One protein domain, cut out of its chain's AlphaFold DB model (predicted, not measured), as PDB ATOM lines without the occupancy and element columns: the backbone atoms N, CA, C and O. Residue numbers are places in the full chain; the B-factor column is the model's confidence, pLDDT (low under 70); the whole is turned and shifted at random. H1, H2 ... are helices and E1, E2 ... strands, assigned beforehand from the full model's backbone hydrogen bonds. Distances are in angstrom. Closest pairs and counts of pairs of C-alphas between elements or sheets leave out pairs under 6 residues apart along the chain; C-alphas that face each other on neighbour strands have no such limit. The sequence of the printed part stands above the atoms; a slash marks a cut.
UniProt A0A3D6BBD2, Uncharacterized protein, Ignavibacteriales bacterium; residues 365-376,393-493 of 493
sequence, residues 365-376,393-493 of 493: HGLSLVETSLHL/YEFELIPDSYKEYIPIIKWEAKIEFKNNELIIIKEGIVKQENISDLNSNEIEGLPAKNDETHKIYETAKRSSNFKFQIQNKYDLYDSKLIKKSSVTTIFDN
ATOM      1  N   HIS A 365     117.540 187.263  84.482       48.53
ATOM      2  CA  HIS A 365     116.929 185.963  84.156       48.53
ATOM      3  C   HIS A 365     117.775 184.709  84.515       48.53
ATOM      4  O   HIS A 365     118.192 183.957  83.636       48.53
ATOM      5  N   GLY A 366     118.020 184.451  85.801       42.91
ATOM      6  CA  GLY A 366     118.988 183.465  86.286       42.91
ATOM      7  C   GLY A 366     120.448 183.943  86.314       42.91
ATOM      8  O   GLY A 366     121.336 183.102  86.400       42.91
ATOM      9  N   LEU A 367     120.709 185.254  86.232       48.00
ATOM     10  CA  LEU A 367     122.058 185.826  86.339       48.00
ATOM     11  C   LEU A 367     122.290 186.378  87.751       48.00
ATOM     12  O   LEU A 367     121.370 186.899  88.377       48.00
ATOM     13  N   SER A 368     123.528 186.306  88.243       53.44
ATOM     14  CA  SER A 368     123.967 186.810  89.562       53.44
ATOM     15  C   SER A 368     124.097 188.338  89.584       53.44
ATOM     16  O   SER A 368     125.044 188.916  90.115       53.44
ATOM     17  N   LEU A 369     123.146 189.004  88.942       57.53
ATOM     18  CA  LEU A 369     123.161 190.420  88.651       57.53
ATOM     19  C   LEU A 369     121.836 191.026  89.094       57.53
ATOM     20  O   LEU A 369     120.769 190.592  88.655       57.53
ATOM     21  N   VAL A 370     121.919 192.022  89.970       63.91
ATOM     22  CA  VAL A 370     120.767 192.819  90.382       63.91
ATOM     23  C   VAL A 370     120.983 194.229  89.855       63.91
ATOM     24  O   VAL A 370     121.788 194.996  90.390       63.91
ATOM     25  N   GLU A 371     120.279 194.547  88.772       68.00
ATOM     26  CA  GLU A 371     120.240 195.886  88.193       68.00
ATOM     27  C   GLU A 371     118.947 196.571  88.618       68.00
ATOM     28  O   GLU A 371     117.841 196.126  88.301       68.00
ATOM     29  N   THR A 372     119.088 197.679  89.343       72.56
ATOM     30  CA  THR A 372     117.969 198.568  89.628       72.56
ATOM     31  C   THR A 372     118.064 199.776  88.712       72.56
ATOM     32  O   THR A 372     118.993 200.581  88.806       72.56
ATOM     33  N   SER A 373     117.061 199.936  87.859       75.19
ATOM     34  CA  SER A 373     116.851 201.131  87.051       75.19
ATOM     35  C   SER A 373     116.013 202.142  87.826       75.19
ATOM     36  O   SER A 373     114.980 201.795  88.396       75.19
ATOM     37  N   LEU A 374     116.412 203.413  87.836       78.06
ATOM     38  CA  LEU A 374     115.550 204.496  88.314       78.06
ATOM     39  C   LEU A 374     114.795 205.085  87.147       78.06
ATOM     40  O   LEU A 374     115.385 205.515  86.158       78.06
ATOM     41  N   HIS A 375     113.496 205.233  87.334       80.06
ATOM     42  CA  HIS A 375     112.642 205.958  86.426       80.06
ATOM     43  C   HIS A 375     112.085 207.196  87.114       80.06
ATOM     44  O   HIS A 375     111.527 207.142  88.215       80.06
ATOM     45  N   LEU A 376     112.220 208.327  86.427       81.50
ATOM     46  CA  LEU A 376     111.552 209.557  86.801       81.50
ATOM     47  C   LEU A 376     110.324 209.755  85.926       81.50
ATOM     48  O   LEU A 376     110.419 209.857  84.701       81.50
ATOM     49  N   TYR A 393     120.912 202.701  88.338       63.47
ATOM     50  CA  TYR A 393     120.641 203.502  89.527       63.47
ATOM     51  C   TYR A 393     121.174 202.846  90.792       63.47
ATOM     52  O   TYR A 393     121.893 203.508  91.538       63.47
ATOM     53  N   GLU A 394     120.930 201.550  90.955       67.88
ATOM     54  CA  GLU A 394     121.662 200.691  91.884       67.88
ATOM     55  C   GLU A 394     122.191 199.498  91.106       67.88
ATOM     56  O   GLU A 394     121.582 199.030  90.142       67.88
ATOM     57  N   PHE A 395     123.358 199.039  91.519       67.88
ATOM     58  CA  PHE A 395     124.024 197.911  90.912       67.88
ATOM     59  C   PHE A 395     124.607 197.081  92.040       67.88
ATOM     60  O   PHE A 395     125.366 197.603  92.865       67.88
ATOM     61  N   GLU A 396     124.225 195.812  92.081       66.69
ATOM     62  CA  GLU A 396     124.853 194.820  92.933       66.69
ATOM     63  C   GLU A 396     125.216 193.609  92.085       66.69
ATOM     64  O   GLU A 396     124.370 192.916  91.517       66.69
ATOM     65  N   LEU A 397     126.518 193.370  92.010       62.66
ATOM     66  CA  LEU A 397     127.063 192.187  91.385       62.66
ATOM     67  C   LEU A 397     127.218 191.127  92.468       62.66
ATOM     68  O   LEU A 397     128.127 191.201  93.300       62.66
ATOM     69  N   ILE A 398     126.277 190.188  92.501       59.03
ATOM     70  CA  ILE A 398     126.286 189.098  93.470       59.03
ATOM     71  C   ILE A 398     127.275 188.059  92.940       59.03
ATOM     72  O   ILE A 398     127.136 187.621  91.800       59.03
ATOM     73  N   PRO A 399     128.284 187.643  93.723       56.97
ATOM     74  CA  PRO A 399     129.175 186.577  93.299       56.97
ATOM     75  C   PRO A 399     128.347 185.334  92.987       56.97
ATOM     76  O   PRO A 399     127.659 184.803  93.864       56.97
ATOM     77  N   ASP A 400     128.391 184.876  91.739       54.00
ATOM     78  CA  ASP A 400     127.872 183.554  91.437       54.00
ATOM     79  C   ASP A 400     128.730 182.544  92.195       54.00
ATOM     80  O   ASP A 400     129.956 182.686  92.246       54.00
ATOM     81  N   SER A 401     128.128 181.491  92.744       50.06
ATOM     82  CA  SER A 401     128.874 180.432  93.447       50.06
ATOM     83  C   SER A 401     129.930 179.736  92.566       50.06
ATOM     84  O   SER A 401     130.727 178.949  93.071       50.06
ATOM     85  N   TYR A 402     129.954 180.050  91.266       45.50
ATOM     86  CA  TYR A 402     130.862 179.534  90.249       45.50
ATOM     87  C   TYR A 402     131.989 180.492  89.815       45.50
ATOM     88  O   TYR A 402     132.880 180.052  89.088       45.50
ATOM     89  N   LYS A 403     132.005 181.772  90.226       52.00
ATOM     90  CA  LYS A 403     133.050 182.738  89.824       52.00
ATOM     91  C   LYS A 403     133.612 183.482  91.048       52.00
ATOM     92  O   LYS A 403     133.088 184.510  91.455       52.00
ATOM     93  N   GLU A 404     134.726 182.990  91.598       51.22
ATOM     94  CA  GLU A 404     135.416 183.515  92.802       51.22
ATOM     95  C   GLU A 404     136.058 184.920  92.649       51.22
ATOM     96  O   GLU A 404     136.756 185.373  93.554       51.22
ATOM     97  N   TYR A 405     135.861 185.630  91.530       53.44
ATOM     98  CA  TYR A 405     136.753 186.730  91.114       53.44
ATOM     99  C   TYR A 405     136.048 188.003  90.643       53.44
ATOM    100  O   TYR A 405     136.520 188.679  89.730       53.44
ATOM    101  N   ILE A 406     134.902 188.346  91.224       56.78
ATOM    102  CA  ILE A 406     134.108 189.471  90.730       56.78
ATOM    103  C   ILE A 406     134.163 190.650  91.718       56.78
ATOM    104  O   ILE A 406     133.922 190.444  92.908       56.78
ATOM    105  N   PRO A 407     134.494 191.888  91.276       57.03
ATOM    106  CA  PRO A 407     134.478 193.047  92.162       57.03
ATOM    107  C   PRO A 407     133.070 193.251  92.722       57.03
ATOM    108  O   PRO A 407     132.103 193.372  91.970       57.03
ATOM    109  N   ILE A 408     132.971 193.350  94.048       63.44
ATOM    110  CA  ILE A 408     131.739 193.769  94.708       63.44
ATOM    111  C   ILE A 408     131.653 195.274  94.500       63.44
ATOM    112  O   ILE A 408     132.328 196.071  95.164       63.44
ATOM    113  N   ILE A 409     130.841 195.654  93.524       67.75
ATOM    114  CA  ILE A 409     130.470 197.036  93.290       67.75
ATOM    115  C   ILE A 409     129.079 197.211  93.868       67.75
ATOM    116  O   ILE A 409     128.145 196.533  93.452       67.75
ATOM    117  N   LYS A 410     128.969 198.116  94.838       73.06
ATOM    118  CA  LYS A 410     127.692 198.524  95.408       73.06
ATOM    119  C   LYS A 410     127.633 200.035  95.444       73.06
ATOM    120  O   LYS A 410     128.569 200.682  95.923       73.06
ATOM    121  N   TRP A 411     126.525 200.593  94.982       76.38
ATOM    122  CA  TRP A 411     126.235 202.001  95.186       76.38
ATOM    123  C   TRP A 411     124.772 202.238  95.498       76.38
ATOM    124  O   TRP A 411     123.898 201.481  95.088       76.38
ATOM    125  N   GLU A 412     124.545 203.317  96.226       74.81
ATOM    126  CA  GLU A 412     123.231 203.851  96.541       74.81
ATOM    127  C   GLU A 412     123.107 205.211  95.879       74.81
ATOM    128  O   GLU A 412     124.099 205.913  95.655       74.81
ATOM    129  N   ALA A 413     121.882 205.613  95.590       76.25
ATOM    130  CA  ALA A 413     121.629 206.895  94.982       76.25
ATOM    131  C   ALA A 413     120.653 207.724  95.819       76.25
ATOM    132  O   ALA A 413     119.767 207.220  96.503       76.25
ATOM    133  N   LYS A 414     120.883 209.034  95.809       81.88
ATOM    134  CA  LYS A 414     120.124 210.051  96.529       81.88
ATOM    135  C   LYS A 414     119.703 211.119  95.553       81.88
ATOM    136  O   LYS A 414     120.446 211.469  94.634       81.88
ATOM    137  N   ILE A 415     118.518 211.664  95.781       78.12
ATOM    138  CA  ILE A 415     117.922 212.617  94.861       78.12
ATOM    139  C   ILE A 415     117.549 213.879  95.611       78.12
ATOM    140  O   ILE A 415     116.866 213.864  96.635       78.12
ATOM    141  N   GLU A 416     118.020 214.997  95.080       85.25
ATOM    142  CA  GLU A 416     117.746 216.316  95.611       85.25
ATOM    143  C   GLU A 416     117.066 217.167  94.546       85.25
ATOM    144  O   GLU A 416     117.448 217.156  93.378       85.25
ATOM    145  N   PHE A 417     116.079 217.954  94.963       80.12
ATOM    146  CA  PHE A 417     115.494 218.987  94.119       80.12
ATOM    147  C   PHE A 417     115.735 220.344  94.767       80.12
ATOM    148  O   PHE A 417     115.199 220.637  95.837       80.12
ATOM    149  N   LYS A 418     116.598 221.156  94.154       82.69
ATOM    150  CA  LYS A 418     117.025 222.455  94.689       82.69
ATOM    151  C   LYS A 418     117.111 223.457  93.545       82.69
ATOM    152  O   LYS A 418     117.710 223.169  92.521       82.69
ATOM    153  N   ASN A 419     116.537 224.648  93.723       83.25
ATOM    154  CA  ASN A 419     116.597 225.740  92.737       83.25
ATOM    155  C   ASN A 419     116.128 225.340  91.319       83.25
ATOM    156  O   ASN A 419     116.761 225.718  90.338       83.25
ATOM    157  N   ASN A 420     115.034 224.574  91.212       78.88
ATOM    158  CA  ASN A 420     114.517 223.997  89.956       78.88
ATOM    159  C   ASN A 420     115.480 223.042  89.221       78.88
ATOM    160  O   ASN A 420     115.243 222.697  88.064       78.88
ATOM    161  N   GLU A 421     116.537 222.589  89.893       84.94
ATOM    162  CA  GLU A 421     117.476 221.588  89.401       84.94
ATOM    163  C   GLU A 421     117.208 220.265  90.127       84.94
ATOM    164  O   GLU A 421     117.097 220.223  91.359       84.94
ATOM    165  N   LEU A 422     117.102 219.182  89.358       83.94
ATOM    166  CA  LEU A 422     117.114 217.822  89.879       83.94
ATOM    167  C   LEU A 422     118.559 217.334  89.914       83.94
ATOM    168  O   LEU A 422     119.256 217.342  88.899       83.94
ATOM    169  N   ILE A 423     119.002 216.881  91.077       87.94
ATOM    170  CA  ILE A 423     120.351 216.381  91.304       87.94
ATOM    171  C   ILE A 423     120.233 214.920  91.722       87.94
ATOM    172  O   ILE A 423     119.589 214.613  92.720       87.94
ATOM    173  N   ILE A 424     120.861 214.028  90.962       83.69
ATOM    174  CA  ILE A 424     120.982 212.607  91.292       83.69
ATOM    175  C   ILE A 424     122.431 212.364  91.703       83.69
ATOM    176  O   ILE A 424     123.348 212.558  90.901       83.69
ATOM    177  N   ILE A 425     122.632 211.965  92.954       87.88
ATOM    178  CA  ILE A 425     123.934 211.691  93.556       87.88
ATOM    179  C   ILE A 425     124.024 210.192  93.800       87.88
ATOM    180  O   ILE A 425     123.287 209.671  94.627       87.88
ATOM    181  N   LYS A 426     124.932 209.503  93.118       86.06
ATOM    182  CA  LYS A 426     125.254 208.096  93.368       86.06
ATOM    183  C   LYS A 426     126.524 208.016  94.185       86.06
ATOM    184  O   LYS A 426     127.513 208.634  93.802       86.06
ATOM    185  N   GLU A 427     126.516 207.260  95.267       88.44
ATOM    186  CA  GLU A 427     127.661 207.044  96.145       88.44
ATOM    187  C   GLU A 427     127.924 205.551  96.233       88.44
ATOM    188  O   GLU A 427     127.031 204.779  96.578       88.44
ATOM    189  N   GLY A 428     129.148 205.140  95.921       86.44
ATOM    190  CA  GLY A 428     129.481 203.729  95.863       86.44
ATOM    191  C   GLY A 428     130.843 203.389  96.411       86.44
ATOM    192  O   GLY A 428     131.711 204.242  96.612       86.44
ATOM    193  N   ILE A 429     131.008 202.096  96.649       83.62
ATOM    194  CA  ILE A 429     132.257 201.484  97.070       83.62
ATOM    195  C   ILE A 429     132.551 200.354  96.094       83.62
ATOM    196  O   ILE A 429     131.686 199.528  95.804       83.62
ATOM    197  N   VAL A 430     133.786 200.325  95.610       82.62
ATOM    198  CA  VAL A 430     134.333 199.184  94.883       82.62
ATOM    199  C   VAL A 430     135.258 198.447  95.835       82.62
ATOM    200  O   VAL A 430     136.170 199.060  96.394       82.62
ATOM    201  N   LYS A 431     134.998 197.153  96.033       80.38
ATOM    202  CA  LYS A 431     135.884 196.233  96.750       80.38
ATOM    203  C   LYS A 431     136.194 195.041  95.862       80.38
ATOM    204  O   LYS A 431     135.290 194.350  95.402       80.38
ATOM    205  N   GLN A 432     137.473 194.793  95.645       71.06
ATOM    206  CA  GLN A 432     137.962 193.646  94.904       71.06
ATOM    207  C   GLN A 432     138.650 192.695  95.880       71.06
ATOM    208  O   GLN A 432     139.640 193.054  96.524       71.06
ATOM    209  N   GLU A 433     138.116 191.485  95.994       62.97
ATOM    210  CA  GLU A 433     138.747 190.392  96.728       62.97
ATOM    211  C   GLU A 433     139.606 189.591  95.730       62.97
ATOM    212  O   GLU A 433     139.115 189.196  94.682       62.97
ATOM    213  N   ASN A 434     140.904 189.416  96.024       55.31
ATOM    214  CA  ASN A 434     141.916 188.697  95.217       55.31
ATOM    215  C   ASN A 434     142.152 189.197  93.768       55.31
ATOM    216  O   ASN A 434     141.472 188.833  92.818       55.31
ATOM    217  N   ILE A 435     143.221 189.986  93.587       52.34
ATOM    218  CA  ILE A 435     143.598 190.662  92.324       52.34
ATOM    219  C   ILE A 435     144.412 189.757  91.372       52.34
ATOM    220  O   ILE A 435     144.654 190.135  90.230       52.34
ATOM    221  N   SER A 436     144.891 188.589  91.817       54.25
ATOM    222  CA  SER A 436     146.037 187.933  91.167       54.25
ATOM    223  C   SER A 436     145.811 187.444  89.734       54.25
ATOM    224  O   SER A 436     146.796 187.362  89.007       54.25
ATOM    225  N   ASP A 437     144.571 187.175  89.305       52.72
ATOM    226  CA  ASP A 437     144.324 186.397  88.076       52.72
ATOM    227  C   ASP A 437     143.294 186.996  87.100       52.72
ATOM    228  O   ASP A 437     142.919 186.360  86.113       52.72
ATOM    229  N   LEU A 438     142.850 188.241  87.307       52.56
ATOM    230  CA  LEU A 438     141.939 188.897  86.362       52.56
ATOM    231  C   LEU A 438     142.703 189.403  85.133       52.56
ATOM    232  O   LEU A 438     143.247 190.510  85.118       52.56
ATOM    233  N   ASN A 439     142.689 188.611  84.059       51.91
ATOM    234  CA  ASN A 439     142.964 189.128  82.723       51.91
ATOM    235  C   ASN A 439     141.962 190.259  82.438       51.91
ATOM    236  O   ASN A 439     140.753 190.043  82.388       51.91
ATOM    237  N   SER A 440     142.474 191.478  82.265       51.12
ATOM    238  CA  SER A 440     141.761 192.770  82.251       51.12
ATOM    239  C   SER A 440     140.675 192.967  81.176       51.12
ATOM    240  O   SER A 440     140.225 194.097  80.964       51.12
ATOM    241  N   ASN A 441     140.298 191.909  80.459       47.41
ATOM    242  CA  ASN A 441     139.448 191.950  79.275       47.41
ATOM    243  C   ASN A 441     138.044 191.358  79.497       47.41
ATOM    244  O   ASN A 441     137.188 191.585  78.650       47.41
ATOM    245  N   GLU A 442     137.782 190.678  80.620       49.28
ATOM    246  CA  GLU A 442     136.517 189.959  80.865       49.28
ATOM    247  C   GLU A 442     135.861 190.333  82.205       49.28
ATOM    248  O   GLU A 442     135.478 189.468  82.988       49.28
ATOM    249  N   ILE A 443     135.689 191.628  82.497       54.12
ATOM    250  CA  ILE A 443     134.662 191.995  83.489       54.12
ATOM    251  C   ILE A 443     133.306 191.992  82.770       54.12
ATOM    252  O   ILE A 443     132.799 193.034  82.354       54.12
ATOM    253  N   GLU A 444     132.779 190.790  82.533       49.09
ATOM    254  CA  GLU A 444     131.422 190.572  82.027       49.09
ATOM    255  C   GLU A 444     130.388 191.017  83.075       49.09
ATOM    256  O   GLU A 444     130.586 190.817  84.273       49.09
ATOM    257  N   GLY A 445     129.284 191.621  82.627       52.50
ATOM    258  CA  GLY A 445     128.171 192.026  83.498       52.50
ATOM    259  C   GLY A 445     128.288 193.421  84.112       52.50
ATOM    260  O   GLY A 445     127.484 193.776  84.963       52.50
ATOM    261  N   LEU A 446     129.262 194.243  83.711       54.72
ATOM    262  CA  LEU A 446     129.250 195.649  84.113       54.72
ATOM    263  C   LEU A 446     128.254 196.461  83.278       54.72
ATOM    264  O   LEU A 446     128.109 196.206  82.080       54.72
ATOM    265  N   PRO A 447     127.631 197.484  83.886       56.31
ATOM    266  CA  PRO A 447     126.628 198.289  83.220       56.31
ATOM    267  C   PRO A 447     127.188 198.969  81.972       56.31
ATOM    268  O   PRO A 447     128.384 199.280  81.905       56.31
ATOM    269  N   ALA A 448     126.313 199.229  80.995       57.00
ATOM    270  CA  ALA A 448     126.676 199.823  79.711       57.00
ATOM    271  C   ALA A 448     127.674 200.986  79.878       57.00
ATOM    272  O   ALA A 448     127.485 201.874  80.720       57.00
ATOM    273  N   LYS A 449     128.754 200.970  79.080       56.81
ATOM    274  CA  LYS A 449     129.799 202.005  79.085       56.81
ATOM    275  C   LYS A 449     129.190 203.354  78.696       56.81
ATOM    276  O   LYS A 449     129.130 203.690  77.517       56.81
ATOM    277  N   ASN A 450     128.774 204.135  79.685       65.81
ATOM    278  CA  ASN A 450     128.654 205.578  79.544       65.81
ATOM    279  C   ASN A 450     129.915 206.243  80.115       65.81
ATOM    280  O   ASN A 450     130.743 205.594  80.764       65.81
ATOM    281  N   ASP A 451     130.089 207.530  79.827       65.88
ATOM    282  CA  ASP A 451     131.316 208.258  80.165       65.88
ATOM    283  C   ASP A 451     131.640 208.217  81.671       65.88
ATOM    284  O   ASP A 451     132.808 208.266  82.065       65.88
ATOM    285  N   GLU A 452     130.626 208.116  82.535       75.00
ATOM    286  CA  GLU A 452     130.789 208.130  83.987       75.00
ATOM    287  C   GLU A 452     131.115 206.766  84.591       75.00
ATOM    288  O   GLU A 452     132.039 206.670  85.406       75.00
ATOM    289  N   THR A 453     130.393 205.713  84.199       74.12
ATOM    290  CA  THR A 453     130.664 204.346  84.674       74.12
ATOM    291  C   THR A 453     131.998 203.838  84.135       74.12
ATOM    292  O   THR A 453     132.714 203.116  84.832       74.12
ATOM    293  N   HIS A 454     132.415 204.305  82.951       77.50
ATOM    294  CA  HIS A 454     133.718 203.973  82.381       77.50
ATOM    295  C   HIS A 454     134.896 204.448  83.249       77.50
ATOM    296  O   HIS A 454     135.894 203.738  83.370       77.50
ATOM    297  N   LYS A 455     134.788 205.605  83.917       81.31
ATOM    298  CA  LYS A 455     135.842 206.082  84.835       81.31
ATOM    299  C   LYS A 455     135.990 205.181  86.057       81.31
ATOM    300  O   LYS A 455     137.110 204.902  86.471       81.31
ATOM    301  N   ILE A 456     134.873 204.714  86.612       80.38
ATOM    302  CA  ILE A 456     134.876 203.766  87.735       80.38
ATOM    303  C   ILE A 456     135.540 202.459  87.295       80.38
ATOM    304  O   ILE A 456     136.401 201.943  88.003       80.38
ATOM    305  N   TYR A 457     135.213 201.978  86.094       75.38
ATOM    306  CA  TYR A 457     135.812 200.779  85.507       75.38
ATOM    307  C   TYR A 457     137.332 200.887  85.335       75.38
ATOM    308  O   TYR A 457     138.078 200.012  85.775       75.38
ATOM    309  N   GLU A 458     137.812 201.970  84.725       78.62
ATOM    310  CA  GLU A 458     139.247 202.163  84.504       78.62
ATOM    311  C   GLU A 458     140.032 202.294  85.814       78.62
ATOM    312  O   GLU A 458     141.182 201.852  85.885       78.62
ATOM    313  N   THR A 459     139.413 202.839  86.864       82.81
ATOM    314  CA  THR A 459     140.006 202.862  88.205       82.81
ATOM    315  C   THR A 459     139.981 201.488  88.865       82.81
ATOM    316  O   THR A 459     140.993 201.093  89.439       82.81
ATOM    317  N   ALA A 460     138.899 200.717  88.732       77.81
ATOM    318  CA  ALA A 460     138.799 199.362  89.282       77.81
ATOM    319  C   ALA A 460     139.833 198.387  88.700       77.81
ATOM    320  O   ALA A 460     140.283 197.484  89.392       77.81
ATOM    321  N   LYS A 461     140.303 198.611  87.467       76.69
ATOM    322  CA  LYS A 461     141.442 197.862  86.902       76.69
ATOM    323  C   LYS A 461     142.776 198.114  87.610       76.69
ATOM    324  O   LYS A 461     143.722 197.357  87.412       76.69
ATOM    325  N   ARG A 462     142.899 199.228  88.332       81.25
ATOM    326  CA  ARG A 462     144.168 199.734  88.884       81.25
ATOM    327  C   ARG A 462     144.165 199.794  90.408       81.25
ATOM    328  O   ARG A 462     145.237 199.826  91.003       81.25
ATOM    329  N   SER A 463     142.988 199.830  91.025       82.50
ATOM    330  CA  SER A 463     142.791 199.906  92.468       82.50
ATOM    331  C   SER A 463     141.719 198.921  92.907       82.50
ATOM    332  O   SER A 463     140.620 198.897  92.355       82.50
ATOM    333  N   SER A 464     142.030 198.145  93.942       80.19
ATOM    334  CA  SER A 464     141.129 197.136  94.496       80.19
ATOM    335  C   SER A 464     140.110 197.687  95.480       80.19
ATOM    336  O   SER A 464     139.150 196.994  95.793       80.19
ATOM    337  N   ASN A 465     140.308 198.899  96.006       85.38
ATOM    338  CA  ASN A 465     139.428 199.470  97.020       85.38
ATOM    339  C   ASN A 465     139.367 200.991  96.900       85.38
ATOM    340  O   ASN A 465     140.317 201.682  97.266       85.38
ATOM    341  N   PHE A 466     138.228 201.527  96.476       88.31
ATOM    342  CA  PHE A 466     138.003 202.971  96.432       88.31
ATOM    343  C   PHE A 466     136.525 203.297  96.616       88.31
ATOM    344  O   PHE A 466     135.647 202.442  96.455       88.31
ATOM    345  N   LYS A 467     136.249 204.552  96.964       91.62
ATOM    346  CA  LYS A 467     134.891 205.096  96.954       91.62
ATOM    347  C   LYS A 467     134.731 206.006  95.756       91.62
ATOM    348  O   LYS A 467     135.694 206.606  95.281       91.62
ATOM    349  N   PHE A 468     133.509 206.157  95.282       90.31
ATOM    350  CA  PHE A 468     133.216 207.113  94.229       90.31
ATOM    351  C   PHE A 468     131.894 207.821  94.491       90.31
ATOM    352  O   PHE A 468     131.037 207.342  95.236       90.31
ATOM    353  N   GLN A 469     131.738 208.965  93.837       92.06
ATOM    354  CA  GLN A 469     130.485 209.690  93.761       92.06
ATOM    355  C   GLN A 469     130.240 210.130  92.316       92.06
ATOM    356  O   GLN A 469     131.127 210.710  91.693       92.06
ATOM    357  N   ILE A 470     129.049 209.867  91.780       88.19
ATOM    358  CA  ILE A 470     128.579 210.440  90.513       88.19
ATOM    359  C   ILE A 470     127.476 211.435  90.836       88.19
ATOM    360  O   ILE A 470     126.481 211.074  91.451       88.19
ATOM    361  N   GLN A 471     127.614 212.674  90.385       90.38
ATOM    362  CA  GLN A 471     126.581 213.691  90.505       90.38
ATOM    363  C   GLN A 471     126.086 214.094  89.119       90.38
ATOM    364  O   GLN A 471     126.770 214.822  88.397       90.38
ATOM    365  N   ASN A 472     124.872 213.671  88.781       86.44
ATOM    366  CA  ASN A 472     124.152 214.116  87.596       86.44
ATOM    367  C   ASN A 472     123.230 215.282  87.960       86.44
ATOM    368  O   ASN A 472     122.476 215.204  88.928       86.44
ATOM    369  N   LYS A 473     123.263 216.353  87.167       89.12
ATOM    370  CA  LYS A 473     122.373 217.509  87.317       89.12
ATOM    371  C   LYS A 473     121.485 217.640  86.096       89.12
ATOM    372  O   LYS A 473     121.984 217.569  84.971       89.12
ATOM    373  N   TYR A 474     120.205 217.886  86.325       85.75
ATOM    374  CA  TYR A 474     119.206 218.053  85.286       85.75
ATOM    375  C   TYR A 474     118.412 219.333  85.514       85.75
ATOM    376  O   TYR A 474     117.913 219.574  86.615       85.75
ATOM    377  N   ASP A 475     118.253 220.120  84.457       85.69
ATOM    378  CA  ASP A 475     117.289 221.213  84.443       85.69
ATOM    379  C   ASP A 475     115.925 220.652  84.009       85.69
ATOM    380  O   ASP A 475     115.833 219.876  83.050       85.69
ATOM    381  N   LEU A 476     114.859 221.041  84.711       77.62
ATOM    382  CA  LEU A 476     113.491 220.725  84.310       77.62
ATOM    383  C   LEU A 476     112.954 221.857  83.427       77.62
ATOM    384  O   LEU A 476     112.649 222.944  83.916       77.62
ATOM    385  N   TYR A 477     112.814 221.596  82.127       76.38
ATOM    386  CA  TYR A 477     112.282 222.557  81.162       76.38
ATOM    387  C   TYR A 477     111.116 221.948  80.389       76.38
ATOM    388  O   TYR A 477     111.279 220.911  79.754       76.38
ATOM    389  N   ASP A 478     109.945 222.588  80.441       72.44
ATOM    390  CA  ASP A 478     108.739 222.161  79.710       72.44
ATOM    391  C   ASP A 478     108.437 220.653  79.858       72.44
ATOM    392  O   ASP A 478     108.223 219.901  78.900       72.44
ATOM    393  N   SER A 479     108.520 220.176  81.103       64.44
ATOM    394  CA  SER A 479     108.324 218.764  81.444       64.44
ATOM    395  C   SER A 479     109.248 217.822  80.668       64.44
ATOM    396  O   SER A 479     108.841 216.734  80.262       64.44
ATOM    397  N   LYS A 480     110.481 218.257  80.410       69.38
ATOM    398  CA  LYS A 480     111.604 217.441  79.955       69.38
ATOM    399  C   LYS A 480     112.759 217.660  80.918       69.38
ATOM    400  O   LYS A 480     112.996 218.785  81.359       69.38
ATOM    401  N   LEU A 481     113.476 216.589  81.230       72.62
ATOM    402  CA  LEU A 481     114.763 216.717  81.888       72.62
ATOM    403  C   LEU A 481     115.852 216.891  80.846       72.62
ATOM    404  O   LEU A 481     115.968 216.100  79.911       72.62
ATOM    405  N   ILE A 482     116.671 217.913  81.038       82.75
ATOM    406  CA  ILE A 482     117.852 218.151  80.220       82.75
ATOM    407  C   ILE A 482     119.059 217.953  81.123       82.75
ATOM    408  O   ILE A 482     119.248 218.703  82.081       82.75
ATOM    409  N   LYS A 483     119.870 216.928  80.837       83.88
ATOM    410  CA  LYS A 483     121.117 216.690  81.569       83.88
ATOM    411  C   LYS A 483     122.052 217.876  81.334       83.88
ATOM    412  O   LYS A 483     122.472 218.132  80.211       83.88
ATOM    413  N   LYS A 484     122.356 218.598  82.405       88.00
ATOM    414  CA  LYS A 484     123.170 219.816  82.396       88.00
ATOM    415  C   LYS A 484     124.643 219.509  82.586       88.00
ATOM    416  O   LYS A 484     125.501 220.074  81.918       88.00
ATOM    417  N   SER A 485     124.939 218.624  83.529       87.19
ATOM    418  CA  SER A 485     126.305 218.228  83.839       87.19
ATOM    419  C   SER A 485     126.329 216.879  84.524       87.19
ATOM    420  O   SER A 485     125.371 216.499  85.200       87.19
ATOM    421  N   SER A 486     127.474 216.223  84.428       85.81
ATOM    422  CA  SER A 486     127.793 215.052  85.218       85.81
ATOM    423  C   SER A 486     129.212 215.144  85.737       85.81
ATOM    424  O   SER A 486     130.127 215.511  84.996       85.81
ATOM    425  N   VAL A 487     129.387 214.858  87.022       89.00
ATOM    426  CA  VAL A 487     130.687 214.903  87.687       89.00
ATOM    427  C   VAL A 487     130.912 213.580  88.394       89.00
ATOM    428  O   VAL A 487     130.123 213.200  89.254       89.00
ATOM    429  N   THR A 488     132.007 212.906  88.054       87.19
ATOM    430  CA  THR A 488     132.473 211.708  88.760       87.19
ATOM    431  C   THR A 488     133.675 212.080  89.611       87.19
ATOM    432  O   THR A 488     134.682 212.554  89.080       87.19
ATOM    433  N   THR A 489     133.578 211.826  90.908       91.19
ATOM    434  CA  THR A 489     134.656 212.004  91.879       91.19
ATOM    435  C   THR A 489     135.069 210.638  92.404       91.19
ATOM    436  O   THR A 489     134.217 209.836  92.781       91.19
ATOM    437  N   ILE A 490     136.373 210.373  92.427       88.38
ATOM    438  CA  ILE A 490     136.953 209.145  92.972       88.38
ATOM    439  C   ILE A 490     137.727 209.525  94.226       88.38
ATOM    440  O   ILE A 490     138.480 210.497  94.224       88.38
ATOM    441  N   PHE A 491     137.505 208.765  95.289       89.44
ATOM    442  CA  PHE A 491     138.175 208.923  96.565       89.44
ATOM    443  C   PHE A 491     139.007 207.669  96.804       89.44
ATOM    444  O   PHE A 491     138.457 206.576  96.986       89.44
ATOM    445  N   ASP A 492     140.326 207.834  96.792       80.81
ATOM    446  CA  ASP A 492     141.234 206.793  97.258       80.81
ATOM    447  C   ASP A 492     141.010 206.595  98.766       80.81
ATOM    448  O   ASP A 492     140.805 207.568  99.501       80.81
ATOM    449  N   ASN A 493     140.959 205.334  99.203       64.00
ATOM    450  CA  ASN A 493     140.791 204.991 100.619       64.00
ATOM    451  C   ASN A 493     142.067 205.218 101.431       64.00
ATOM    452  O   ASN A 493     143.170 204.978 100.888       64.00
TER     453      ASN A 493
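This is residues 365 to 376 and 393 to 493 of the 493 residues of an uncharacterized protein of Ignavibacteriales bacterium (UniProt A0A3D6BBD2). Picture one twisted sheet of six antiparallel strands, with the short helix H1 packed over one face, along E5, and the other face bare. The long strands E3 to E6 run along the longest axis, E1 and E2 make the side away from H1, and a long loop, residues 432 to 450, leads from E4 to H1. The printed part has 113 residues and is mostly strand, in the chain order E1 E2 E3 E4 H1 E5 E6; the sheet's order is E1 E2 E3 E4 E5 E6. It is only just compact, close to loose, with a radius of gyration of the C-alphas of 15.7 A and spans of 50 by 34 by 20 A.

Find C-alpha 369 at (123.161, 190.420, 88.651), where E1, residues 369 to 376, begins; E2 is residues 393 to 397. E3, 408 to 418, and E4, 421 to 431, each span 32.2 A. H1 is 451 to 460, 14.8 A. E5, 465 to 477, spans 39.0 A; E6, 480 to 492, spans 35.9 A and ends at (141.234, 206.793, 97.258).

Look at N 424 and O 472, 2.9 A, between E4 and E5. Hairpin E5 and E6 has N 469 and O 489 at 2.8 A; hairpin E3 and E4 has N 414 and O 425 at 2.8 A. E2, E3 and E4 form a meander, each strand the antiparallel neighbour of the one before, yet hairpin E2 and E3 has no N and O within hydrogen-bond range. At edge strand E1, N 370 and O 396 of E2 are 3.0 A apart. H1 makes two layers with the sheet, a helix on one face, at a height of 8.8 A; its closest C-alphas to E6 are Glu 452 and Thr 488, 6.2 A. In H1, 4 of 6 O i to N i+4 pairs are within range.

The farthest C-alphas, Ser 436 and Asp 478, are 51.9 A apart. Residues 377 to 392 are not printed; C-alphas 376 and 393 stand 11.3 A apart across the cut. The link E4 to H1 is long. Mean pLDDT of the printed part is 72.0; 46 residues are under 70, among them 393 to 409 and 433 to 451.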